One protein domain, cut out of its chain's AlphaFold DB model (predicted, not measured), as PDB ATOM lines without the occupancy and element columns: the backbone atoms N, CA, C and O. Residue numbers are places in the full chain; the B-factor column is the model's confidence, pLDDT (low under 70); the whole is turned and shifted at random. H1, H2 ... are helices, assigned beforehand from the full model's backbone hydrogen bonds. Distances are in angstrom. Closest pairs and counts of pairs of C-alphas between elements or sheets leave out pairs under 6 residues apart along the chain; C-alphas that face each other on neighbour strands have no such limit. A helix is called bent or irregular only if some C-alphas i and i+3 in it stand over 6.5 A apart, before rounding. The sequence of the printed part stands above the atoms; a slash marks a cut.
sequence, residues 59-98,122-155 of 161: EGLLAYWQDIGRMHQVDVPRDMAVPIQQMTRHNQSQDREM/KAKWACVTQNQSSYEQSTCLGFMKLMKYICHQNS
ATOM      1  N   GLU A  59     166.139  73.043 220.667       89.06
ATOM      2  CA  GLU A  59     165.598  71.682 220.578       89.06
ATOM      3  C   GLU A  59     164.057  71.673 220.627       89.06
ATOM      4  O   GLU A  59     163.420  70.821 220.012       89.06
ATOM      5  N   GLY A  60     163.435  72.654 221.295       93.69
ATOM      6  CA  GLY A  60     161.977  72.788 221.330       93.69
ATOM      7  C   GLY A  60     161.407  73.174 219.967       93.69
ATOM      8  O   GLY A  60     160.400  72.616 219.525       93.69
ATOM      9  N   LEU A  61     162.083  74.090 219.270       93.31
ATOM     10  CA  LEU A  61     161.732  74.472 217.908       93.31
ATOM     11  C   LEU A  61     161.896  73.297 216.934       93.31
ATOM     12  O   LEU A  61     161.003  73.061 216.118       93.31
ATOM     13  N   LEU A  62     162.994  72.540 217.024       93.50
ATOM     14  CA  LEU A  62     163.191  71.350 216.191       93.50
ATOM     15  C   LEU A  62     162.095  70.303 216.436       93.50
ATOM     16  O   LEU A  62     161.490  69.827 215.473       93.50
ATOM     17  N   ALA A  63     161.807  69.988 217.701       95.56
ATOM     18  CA  ALA A  63     160.780  69.017 218.069       95.56
ATOM     19  C   ALA A  63     159.400  69.415 217.521       95.56
ATOM     20  O   ALA A  63     158.696  68.590 216.942       95.56
ATOM     21  N   TYR A  64     159.043  70.701 217.604       94.69
ATOM     22  CA  TYR A  64     157.812  71.215 217.003       94.69
ATOM     23  C   TYR A  64     157.735  70.928 215.495       94.69
ATOM     24  O   TYR A  64     156.722  70.428 215.002       94.69
ATOM     25  N   TRP A  65     158.806  71.202 214.746       93.00
ATOM     26  CA  TRP A  65     158.827  70.941 213.305       93.00
ATOM     27  C   TRP A  65     158.813  69.448 212.970       93.00
ATOM     28  O   TRP A  65     158.182  69.058 211.987       93.00
ATOM     29  N   GLN A  66     159.437  68.609 213.796       95.06
ATOM     30  CA  GLN A  66     159.339  67.154 213.680       95.06
ATOM     31  C   GLN A  66     157.903  66.667 213.884       95.06
ATOM     32  O   GLN A  66     157.433  65.820 213.124       95.06
ATOM     33  N   ASP A  67     157.179  67.211 214.861       95.12
ATOM     34  CA  ASP A  67     155.780  66.858 215.118       95.12
ATOM     35  C   ASP A  67     154.886  67.190 213.916       95.12
ATOM     36  O   ASP A  67     154.105  66.343 213.468       95.12
ATOM     37  N   ILE A  68     155.055  68.383 213.337       91.31
ATOM     38  CA  ILE A  68     154.354  68.799 212.116       91.31
ATOM     39  C   ILE A  68     154.735  67.902 210.931       91.31
ATOM     40  O   ILE A  68     153.855  67.442 210.201       91.31
ATOM     41  N   GLY A  69     156.024  67.601 210.753       89.94
ATOM     42  CA  GLY A  69     156.499  66.703 209.700       89.94
ATOM     43  C   GLY A  69     155.822  65.334 209.760       89.94
ATOM     44  O   GLY A  69     155.286  64.860 208.752       89.94
ATOM     45  N   ARG A  70     155.736  64.733 210.957       93.38
ATOM     46  CA  ARG A  70     155.099  63.421 211.152       93.38
ATOM     47  C   ARG A  70     153.627  63.411 210.743       93.38
ATOM     48  O   ARG A  70     153.177  62.421 210.168       93.38
ATOM     49  N   MET A  71     152.888  64.505 210.950       90.12
ATOM     50  CA  MET A  71     151.499  64.618 210.473       90.12
ATOM     51  C   MET A  71     151.383  64.529 208.944       90.12
ATOM     52  O   MET A  71     150.375  64.050 208.426       90.12
ATOM     53  N   HIS A  72     152.424  64.945 208.224       88.69
ATOM     54  CA  HIS A  72     152.509  64.874 206.766       88.69
ATOM     55  C   HIS A  72     153.278  63.642 206.262       88.69
ATOM     56  O   HIS A  72     153.536  63.539 205.063       88.69
ATOM     57  N   GLN A  73     153.602  62.687 207.146       89.81
ATOM     58  CA  GLN A  73     154.444  61.519 206.849       89.81
ATOM     59  C   GLN A  73     155.816  61.923 206.283       89.81
ATOM     60  O   GLN A  73     156.330  61.303 205.354       89.81
ATOM     61  N   VAL A  74     156.389  62.997 206.823       90.69
ATOM     62  CA  VAL A  74     157.719  63.499 206.481       90.69
ATOM     63  C   VAL A  74     158.577  63.466 207.736       90.69
ATOM     64  O   VAL A  74     158.192  64.012 208.767       90.69
ATOM     65  N   ASP A  75     159.742  62.834 207.647       92.31
ATOM     66  CA  ASP A  75     160.719  62.866 208.731       92.31
ATOM     67  C   ASP A  75     161.580  64.131 208.630       92.31
ATOM     68  O   ASP A  75     162.071  64.464 207.548       92.31
ATOM     69  N   VAL A  76     161.725  64.857 209.743       91.44
ATOM     70  CA  VAL A  76     162.551  66.073 209.817       91.44
ATOM     71  C   VAL A  76     163.852  65.718 210.544       91.44
ATOM     72  O   VAL A  76     163.852  65.594 211.774       91.44
ATOM     73  N   PRO A  77     164.963  65.542 209.808       90.75
ATOM     74  CA  PRO A  77     166.219  65.084 210.390       90.75
ATOM     75  C   PRO A  77     166.834  66.125 211.330       90.75
ATOM     76  O   PRO A  77     166.601  67.328 211.203       90.75
ATOM     77  N   ARG A  78     167.665  65.667 212.275       90.00
ATOM     78  CA  ARG A  78     168.300  66.535 213.284       90.00
ATOM     79  C   ARG A  78     169.209  67.608 212.675       90.00
ATOM     80  O   ARG A  78     169.350  68.686 213.242       90.00
ATOM     81  N   ASP A  79     169.774  67.350 211.500       87.25
ATOM     82  CA  ASP A  79     170.597  68.315 210.762       87.25
ATOM     83  C   ASP A  79     169.813  69.543 210.251       87.25
ATOM     84  O   ASP A  79     170.415  70.540 209.850       87.25
ATOM     85  N   MET A  80     168.477  69.518 210.324       89.56
ATOM     86  CA  MET A  80     167.611  70.668 210.057       89.56
ATOM     87  C   MET A  80     167.522  71.654 211.226       89.56
ATOM     88  O   MET A  80     166.989  72.746 211.030       89.56
ATOM     89  N   ALA A  81     168.058  71.327 212.408       90.06
ATOM     90  CA  ALA A  81     168.000  72.195 213.588       90.06
ATOM     91  C   ALA A  81     168.559  73.600 213.313       90.06
ATOM     92  O   ALA A  81     167.879  74.602 213.538       90.06
ATOM     93  N   VAL A  82     169.773  73.664 212.756       87.12
ATOM     94  CA  VAL A  82     170.454  74.927 212.444       87.12
ATOM     95  C   VAL A  82     169.726  75.695 211.328       87.12
ATOM     96  O   VAL A  82     169.377  76.854 211.567       87.12
ATOM     97  N   PRO A  83     169.391  75.089 210.165       88.19
ATOM     98  CA  PRO A  83     168.602  75.770 209.138       88.19
ATOM     99  C   PRO A  83     167.270  76.343 209.641       88.19
ATOM    100  O   PRO A  83     166.912  77.477 209.319       88.19
ATOM    101  N   ILE A  84     166.531  75.579 210.450       89.12
ATOM    102  CA  ILE A  84     165.251  76.011 211.025       89.12
ATOM    103  C   ILE A  84     165.451  77.226 211.939       89.12
ATOM    104  O   ILE A  84     164.700  78.202 211.841       89.12
ATOM    105  N   GLN A  85     166.466  77.198 212.805       88.00
ATOM    106  CA  GLN A  85     166.758  78.287 213.736       88.00
ATOM    107  C   GLN A  85     167.189  79.561 212.996       88.00
ATOM    108  O   GLN A  85     166.644  80.637 213.257       88.00
ATOM    109  N   GLN A  86     168.110  79.442 212.037       85.25
ATOM    110  CA  GLN A  86     168.586  80.561 211.219       85.25
ATOM    111  C   GLN A  86     167.440  81.219 210.452       85.25
ATOM    112  O   GLN A  86     167.258  82.434 210.532       85.25
ATOM    113  N   MET A  87     166.606  80.430 209.770       84.62
ATOM    114  CA  MET A  87     165.476  80.996 209.040       84.62
ATOM    115  C   MET A  87     164.435  81.612 209.955       84.62
ATOM    116  O   MET A  87     163.885  82.646 209.603       84.62
ATOM    117  N   THR A  88     164.173  81.030 211.126       86.56
ATOM    118  CA  THR A  88     163.227  81.607 212.092       86.56
ATOM    119  C   THR A  88     163.693  82.984 212.571       86.56
ATOM    120  O   THR A  88     162.870  83.888 212.708       86.56
ATOM    121  N   ARG A  89     165.006  83.181 212.746       83.81
ATOM    122  CA  ARG A  89     165.602  84.479 213.101       83.81
ATOM    123  C   ARG A  89     165.541  85.484 211.956       83.81
ATOM    124  O   ARG A  89     165.035  86.583 212.152       83.81
ATOM    125  N   HIS A  90     165.976  85.088 210.760       79.38
ATOM    126  CA  HIS A  90     165.978  85.949 209.567       79.38
ATOM    127  C   HIS A  90     164.571  86.182 208.987       79.38
ATOM    128  O   HIS A  90     164.388  86.921 208.025       79.38
ATOM    129  N   ASN A  91     163.541  85.566 209.575       80.88
ATOM    130  CA  ASN A  91     162.150  85.761 209.185       80.88
ATOM    131  C   ASN A  91     161.584  87.139 209.588       80.88
ATOM    132  O   ASN A  91     160.435  87.452 209.261       80.88
ATOM    133  N   GLN A  92     162.340  87.951 210.327       76.56
ATOM    134  CA  GLN A  92     161.905  89.280 210.746       76.56
ATOM    135  C   GLN A  92     161.720  90.206 209.535       76.56
ATOM    136  O   GLN A  92     162.450  90.144 208.549       76.56
ATOM    137  N   SER A  93     160.710  91.081 209.590       67.44
ATOM    138  CA  SER A  93     160.279  91.887 208.436       67.44
ATOM    139  C   SER A  93     161.339  92.847 207.885       67.44
ATOM    140  O   SER A  93     161.149  93.355 206.786       67.44
ATOM    141  N   GLN A  94     162.415  93.116 208.629       72.81
ATOM    142  CA  GLN A  94     163.485  94.025 208.208       72.81
ATOM    143  C   GLN A  94     164.499  93.361 207.259       72.81
ATOM    144  O   GLN A  94     165.028  94.053 206.397       72.81
ATOM    145  N   ASP A  95     164.683  92.039 207.342       76.12
ATOM    146  CA  ASP A  95     165.692  91.302 206.557       76.12
ATOM    147  C   ASP A  95     165.088  90.535 205.366       76.12
ATOM    148  O   ASP A  95     165.792  89.908 204.574       76.12
ATOM    149  N   ARG A  96     163.757  90.564 205.217       83.88
ATOM    150  CA  ARG A  96     163.056  89.881 204.125       83.88
ATOM    151  C   ARG A  96     163.163  90.666 202.822       83.88
ATOM    152  O   ARG A  96     162.462  91.655 202.617       83.88
ATOM    153  N   GLU A  97     163.944  90.143 201.886       86.62
ATOM    154  CA  GLU A  97     163.936  90.624 200.508       86.62
ATOM    155  C   GLU A  97     162.671  90.163 199.768       86.62
ATOM    156  O   GLU A  97     162.339  88.975 199.708       86.62
ATOM    157  N   MET A  98     161.940  91.116 199.187       86.75
ATOM    158  CA  MET A  98     160.786  90.817 198.345       86.75
ATOM    159  C   MET A  98     161.209  90.585 196.897       86.75
ATOM    160  O   MET A  98     162.028  91.321 196.354       86.75
ATOM    161  N   LYS A 122     163.181  89.282 185.680       93.69
ATOM    162  CA  LYS A 122     164.089  88.146 185.486       93.69
ATOM    163  C   LYS A 122     164.929  87.961 186.750       93.69
ATOM    164  O   LYS A 122     165.709  88.838 187.097       93.69
ATOM    165  N   ALA A 123     164.819  86.793 187.373       91.31
ATOM    166  CA  ALA A 123     165.564  86.427 188.572       91.31
ATOM    167  C   ALA A 123     166.102  84.993 188.472       91.31
ATOM    168  O   ALA A 123     165.678  84.210 187.616       91.31
ATOM    169  N   LYS A 124     167.044  84.654 189.354       90.56
ATOM    170  CA  LYS A 124     167.504  83.277 189.551       90.56
ATOM    171  C   LYS A 124     166.668  82.630 190.648       90.56
ATOM    172  O   LYS A 124     166.399  83.264 191.661       90.56
ATOM    173  N   TRP A 125     166.309  81.369 190.446       89.81
ATOM    174  CA  TRP A 125     165.520  80.590 191.392       89.81
ATOM    175  C   TRP A 125     166.263  79.303 191.718       89.81
ATOM    176  O   TRP A 125     166.720  78.609 190.810       89.81
ATOM    177  N   ALA A 126     166.374  78.993 193.006       90.25
ATOM    178  CA  ALA A 126     166.712  77.647 193.432       90.25
ATOM    179  C   ALA A 126     165.454  76.786 193.268       90.25
ATOM    180  O   ALA A 126     164.401  77.101 193.821       90.25
ATOM    181  N   CYS A 127     165.560  75.729 192.469       89.00
ATOM    182  CA  CYS A 127     164.444  74.854 192.138       89.00
ATOM    183  C   CYS A 127     164.741  73.442 192.631       89.00
ATOM    184  O   CYS A 127     165.857  72.952 192.484       89.00
ATOM    185  N   VAL A 128     163.719  72.775 193.158       91.12
ATOM    186  CA  VAL A 128     163.781  71.361 193.525       91.12
ATOM    187  C   VAL A 128     162.633  70.642 192.836       91.12
ATOM    188  O   VAL A 128     161.500  71.121 192.826       91.12
ATOM    189  N   THR A 129     162.920  69.473 192.277       91.62
ATOM    190  CA  THR A 129     161.904  68.564 191.748       91.62
ATOM    191  C   THR A 129     161.749  67.399 192.716       91.62
ATOM    192  O   THR A 129     162.730  66.752 193.071       91.62
ATOM    193  N   GLN A 130     160.524  67.160 193.183       87.81
ATOM    194  CA  GLN A 130     160.159  66.030 194.039       87.81
ATOM    195  C   GLN A 130     159.031  65.247 193.375       87.81
ATOM    196  O   GLN A 130     158.159  65.838 192.740       87.81
ATOM    197  N   ASN A 131     159.050  63.927 193.529       91.56
ATOM    198  CA  ASN A 131     158.003  63.043 193.031       91.56
ATOM    199  C   ASN A 131     157.436  62.234 194.199       91.56
ATOM    200  O   ASN A 131     157.845  61.096 194.421       91.56
ATOM    201  N   GLN A 132     156.561  62.857 194.988       92.00
ATOM    202  CA  GLN A 132     155.894  62.207 196.117       92.00
ATOM    203  C   GLN A 132     154.412  62.007 195.837       92.00
ATOM    204  O   GLN A 132     153.825  62.658 194.973       92.00
ATOM    205  N   SER A 133     153.801  61.113 196.611       89.44
ATOM    206  CA  SER A 133     152.390  60.753 196.466       89.44
ATOM    207  C   SER A 133     151.420  61.909 196.740       89.44
ATOM    208  O   SER A 133     150.309  61.908 196.210       89.44
ATOM    209  N   SER A 134     151.838  62.907 197.529       91.44
ATOM    210  CA  SER A 134     151.048  64.102 197.827       91.44
ATOM    211  C   SER A 134     151.813  65.402 197.582       91.44
ATOM    212  O   SER A 134     153.053  65.455 197.555       91.44
ATOM    213  N   TYR A 135     151.045  66.480 197.408       90.38
ATOM    214  CA  TYR A 135     151.580  67.828 197.251       90.38
ATOM    215  C   TYR A 135     152.292  68.287 198.525       90.38
ATOM    216  O   TYR A 135     153.378  68.865 198.459       90.38
ATOM    217  N   GLU A 136     151.713  67.987 199.685       89.25
ATOM    218  CA  GLU A 136     152.237  68.342 200.998       89.25
ATOM    219  C   GLU A 136     153.597  67.682 201.231       89.25
ATOM    220  O   GLU A 136     154.554  68.371 201.570       89.25
ATOM    221  N   GLN A 137     153.728  66.382 200.943       89.81
ATOM    222  CA  GLN A 137     155.003  65.666 201.057       89.81
ATOM    223  C   GLN A 137     156.064  66.241 200.121       89.81
ATOM    224  O   GLN A 137     157.186  66.517 200.546       89.81
ATOM    225  N   SER A 138     155.702  66.455 198.851       92.06
ATOM    226  CA  SER A 138     156.607  67.043 197.857       92.06
ATOM    227  C   SER A 138     157.094  68.423 198.299       92.06
ATOM    228  O   SER A 138     158.279  68.735 198.170       92.06
ATOM    229  N   THR A 139     156.191  69.230 198.857       90.75
ATOM    230  CA  THR A 139     156.485  70.584 199.329       90.75
ATOM    231  C   THR A 139     157.367  70.560 200.572       90.75
ATOM    232  O   THR A 139     158.371  71.262 200.597       90.75
ATOM    233  N   CYS A 140     157.060  69.734 201.574       89.31
ATOM    234  CA  CYS A 140     157.857  69.621 202.796       89.31
ATOM    235  C   CYS A 140     159.284  69.131 202.504       89.31
ATOM    236  O   CYS A 140     160.250  69.762 202.930       89.31
ATOM    237  N   LEU A 141     159.435  68.055 201.726       89.50
ATOM    238  CA  LEU A 141     160.753  67.521 201.360       89.50
ATOM    239  C   LEU A 141     161.533  68.496 200.471       89.50
ATOM    240  O   LEU A 141     162.729  68.710 200.677       89.50
ATOM    241  N   GLY A 142     160.862  69.126 199.502       91.81
ATOM    242  CA  GLY A 142     161.468  70.147 198.652       91.81
ATOM    243  C   GLY A 142     161.934  71.364 199.451       91.81
ATOM    244  O   GLY A 142     163.051  71.840 199.253       91.81
ATOM    245  N   PHE A 143     161.114  71.820 200.400       89.06
ATOM    246  CA  PHE A 143     161.454  72.913 201.301       89.06
ATOM    247  C   PHE A 143     162.685  72.574 202.137       89.06
ATOM    248  O   PHE A 143     163.625  73.356 202.141       89.06
ATOM    249  N   MET A 144     162.757  71.392 202.758       88.00
ATOM    250  CA  MET A 144     163.940  70.993 203.531       88.00
ATOM    251  C   MET A 144     165.225  70.980 202.691       88.00
ATOM    252  O   MET A 144     166.262  71.443 203.153       88.00
ATOM    253  N   LYS A 145     165.166  70.534 201.431       87.44
ATOM    254  CA  LYS A 145     166.321  70.615 200.518       87.44
ATOM    255  C   LYS A 145     166.748  72.061 200.249       87.44
ATOM    256  O   LYS A 145     167.936  72.371 200.304       87.44
ATOM    257  N   LEU A 146     165.789  72.957 200.003       89.50
ATOM    258  CA  LEU A 146     166.063  74.386 199.813       89.50
ATOM    259  C   LEU A 146     166.622  75.042 201.081       89.50
ATOM    260  O   LEU A 146     167.535  75.856 200.990       89.50
ATOM    261  N   MET A 147     166.111  74.671 202.254       86.25
ATOM    262  CA  MET A 147     166.586  75.154 203.551       86.25
ATOM    263  C   MET A 147     168.062  74.833 203.759       86.25
ATOM    264  O   MET A 147     168.836  75.733 204.075       86.25
ATOM    265  N   LYS A 148     168.459  73.574 203.529       82.12
ATOM    266  CA  LYS A 148     169.863  73.145 203.607       82.12
ATOM    267  C   LYS A 148     170.734  73.937 202.634       82.12
ATOM    268  O   LYS A 148     171.764  74.479 203.027       82.12
ATOM    269  N   TYR A 149     170.265  74.089 201.394       83.06
ATOM    270  CA  TYR A 149     170.955  74.875 200.373       83.06
ATOM    271  C   TYR A 149     171.161  76.343 200.785       83.06
ATOM    272  O   TYR A 149     172.271  76.856 200.669       83.06
ATOM    273  N   ILE A 150     170.120  77.023 201.280       82.56
ATOM    274  CA  ILE A 150     170.187  78.439 201.683       82.56
ATOM    275  C   ILE A 150     171.057  78.608 202.929       82.56
ATOM    276  O   ILE A 150     171.864  79.530 202.986       82.56
ATOM    277  N   CYS A 151     170.957  77.690 203.889       75.81
ATOM    278  CA  CYS A 151     171.699  77.718 205.152       75.81
ATOM    279  C   CYS A 151     173.125  77.148 205.022       75.81
ATOM    280  O   CYS A 151     173.687  76.633 205.983       75.81
ATOM    281  N   HIS A 152     173.705  77.257 203.823       67.19
ATOM    282  CA  HIS A 152     175.127  77.043 203.533       67.19
ATOM    283  C   HIS A 152     175.618  75.599 203.705       67.19
ATOM    284  O   HIS A 152     176.818  75.358 203.770       67.19
ATOM    285  N   GLN A 153     174.722  74.612 203.646       63.62
ATOM    286  CA  GLN A 153     175.106  73.218 203.391       63.62
ATOM    287  C   GLN A 153     175.230  72.988 201.877       63.62
ATOM    288  O   GLN A 153     174.554  72.141 201.294       63.62
ATOM    289  N   ASN A 154     176.032  73.817 201.210       59.12
ATOM    290  CA  ASN A 154     176.315  73.720 199.782       59.12
ATOM    291  C   ASN A 154     177.828  73.862 199.546       59.12
ATOM    292  O   ASN A 154     178.565  74.314 200.421       59.12
ATOM    293  N   SER A 155     178.308  73.468 198.367       53.75
ATOM    294  CA  SER A 155     179.738  73.431 198.018       53.75
ATOM    295  C   SER A 155     180.454  74.793 198.077       53.75
ATOM    296  O   SER A 155     181.678  74.844 197.990       53.75
TER     297      SER A 155
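Overview. This is residues 59 to 98 and 122 to 155 of the 161 residues of an uncharacterized protein of Scyliorhinus torazame (UniProt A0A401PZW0). Two helices, H3 and H1, run roughly side by side in opposite ways with a gap between them, and a third, H2, crosses one end of the pair, packing on the first turn of H1 and the later part of H3. Residues 122 to 134 run beside H3 on the side away from H1, and residues 89 to 98, from the end of H2 onward, stick out. The printed part has 74 residues with three named helices in the order H1, H2, H3 and no named strand: all helix. The whole is only just compact, close to loose, with a radius of gyration of the C-alphas of 13.2 A, spanning 33 by 31 by 26 A.

Arrangement. H3, residues 135 to 150, touches H2, residues 78 to 90, about perpendicular at 78 degrees; H3 touches H2 with residues 144 to 148 alone and H2 touches H3 with residues 80 to 84 alone, and the closest C-alphas, those of Met 147 and Pro 83, are 6.0 A apart. H1, residues 59 to 71, touches H2 with residues 59 to 62 alone, only just about perpendicular at 72 degrees; the closest C-alphas are those of Leu 62 and Ala 81, 5.5 A. H1 and H3 are close but not clearly touching, at a shallow tilt of 31 degrees, opposite ways; their closest C-alphas, those of Gly 69 and Cys 140, are 7.6 A apart. Every O i to N i+4 pair is within hydrogen-bond range in H1 and H3, and 7 of 9 are in H2.

Along the chain. H3 measures 21.9 A from C-alpha 135 to C-alpha 150 at (170.187, 78.439, 201.683). H2 measures 19.9 A and is irregular, but only just: C-alphas 79 and 82 are 6.8 A apart. H1 measures 18.7 A from C-alpha 59 at (165.598, 71.682, 220.578).

Size, cuts and confidence. The C-alphas farthest apart, those of Gly 60 and Lys 122, are 39.1 A apart. Residues 99 to 121 are not printed, and C-alphas 98 and 122 are 13.5 A apart across the cut. The link H1 to H2 is short. Residue 93 and residues 152 to 155 have pLDDT under 70.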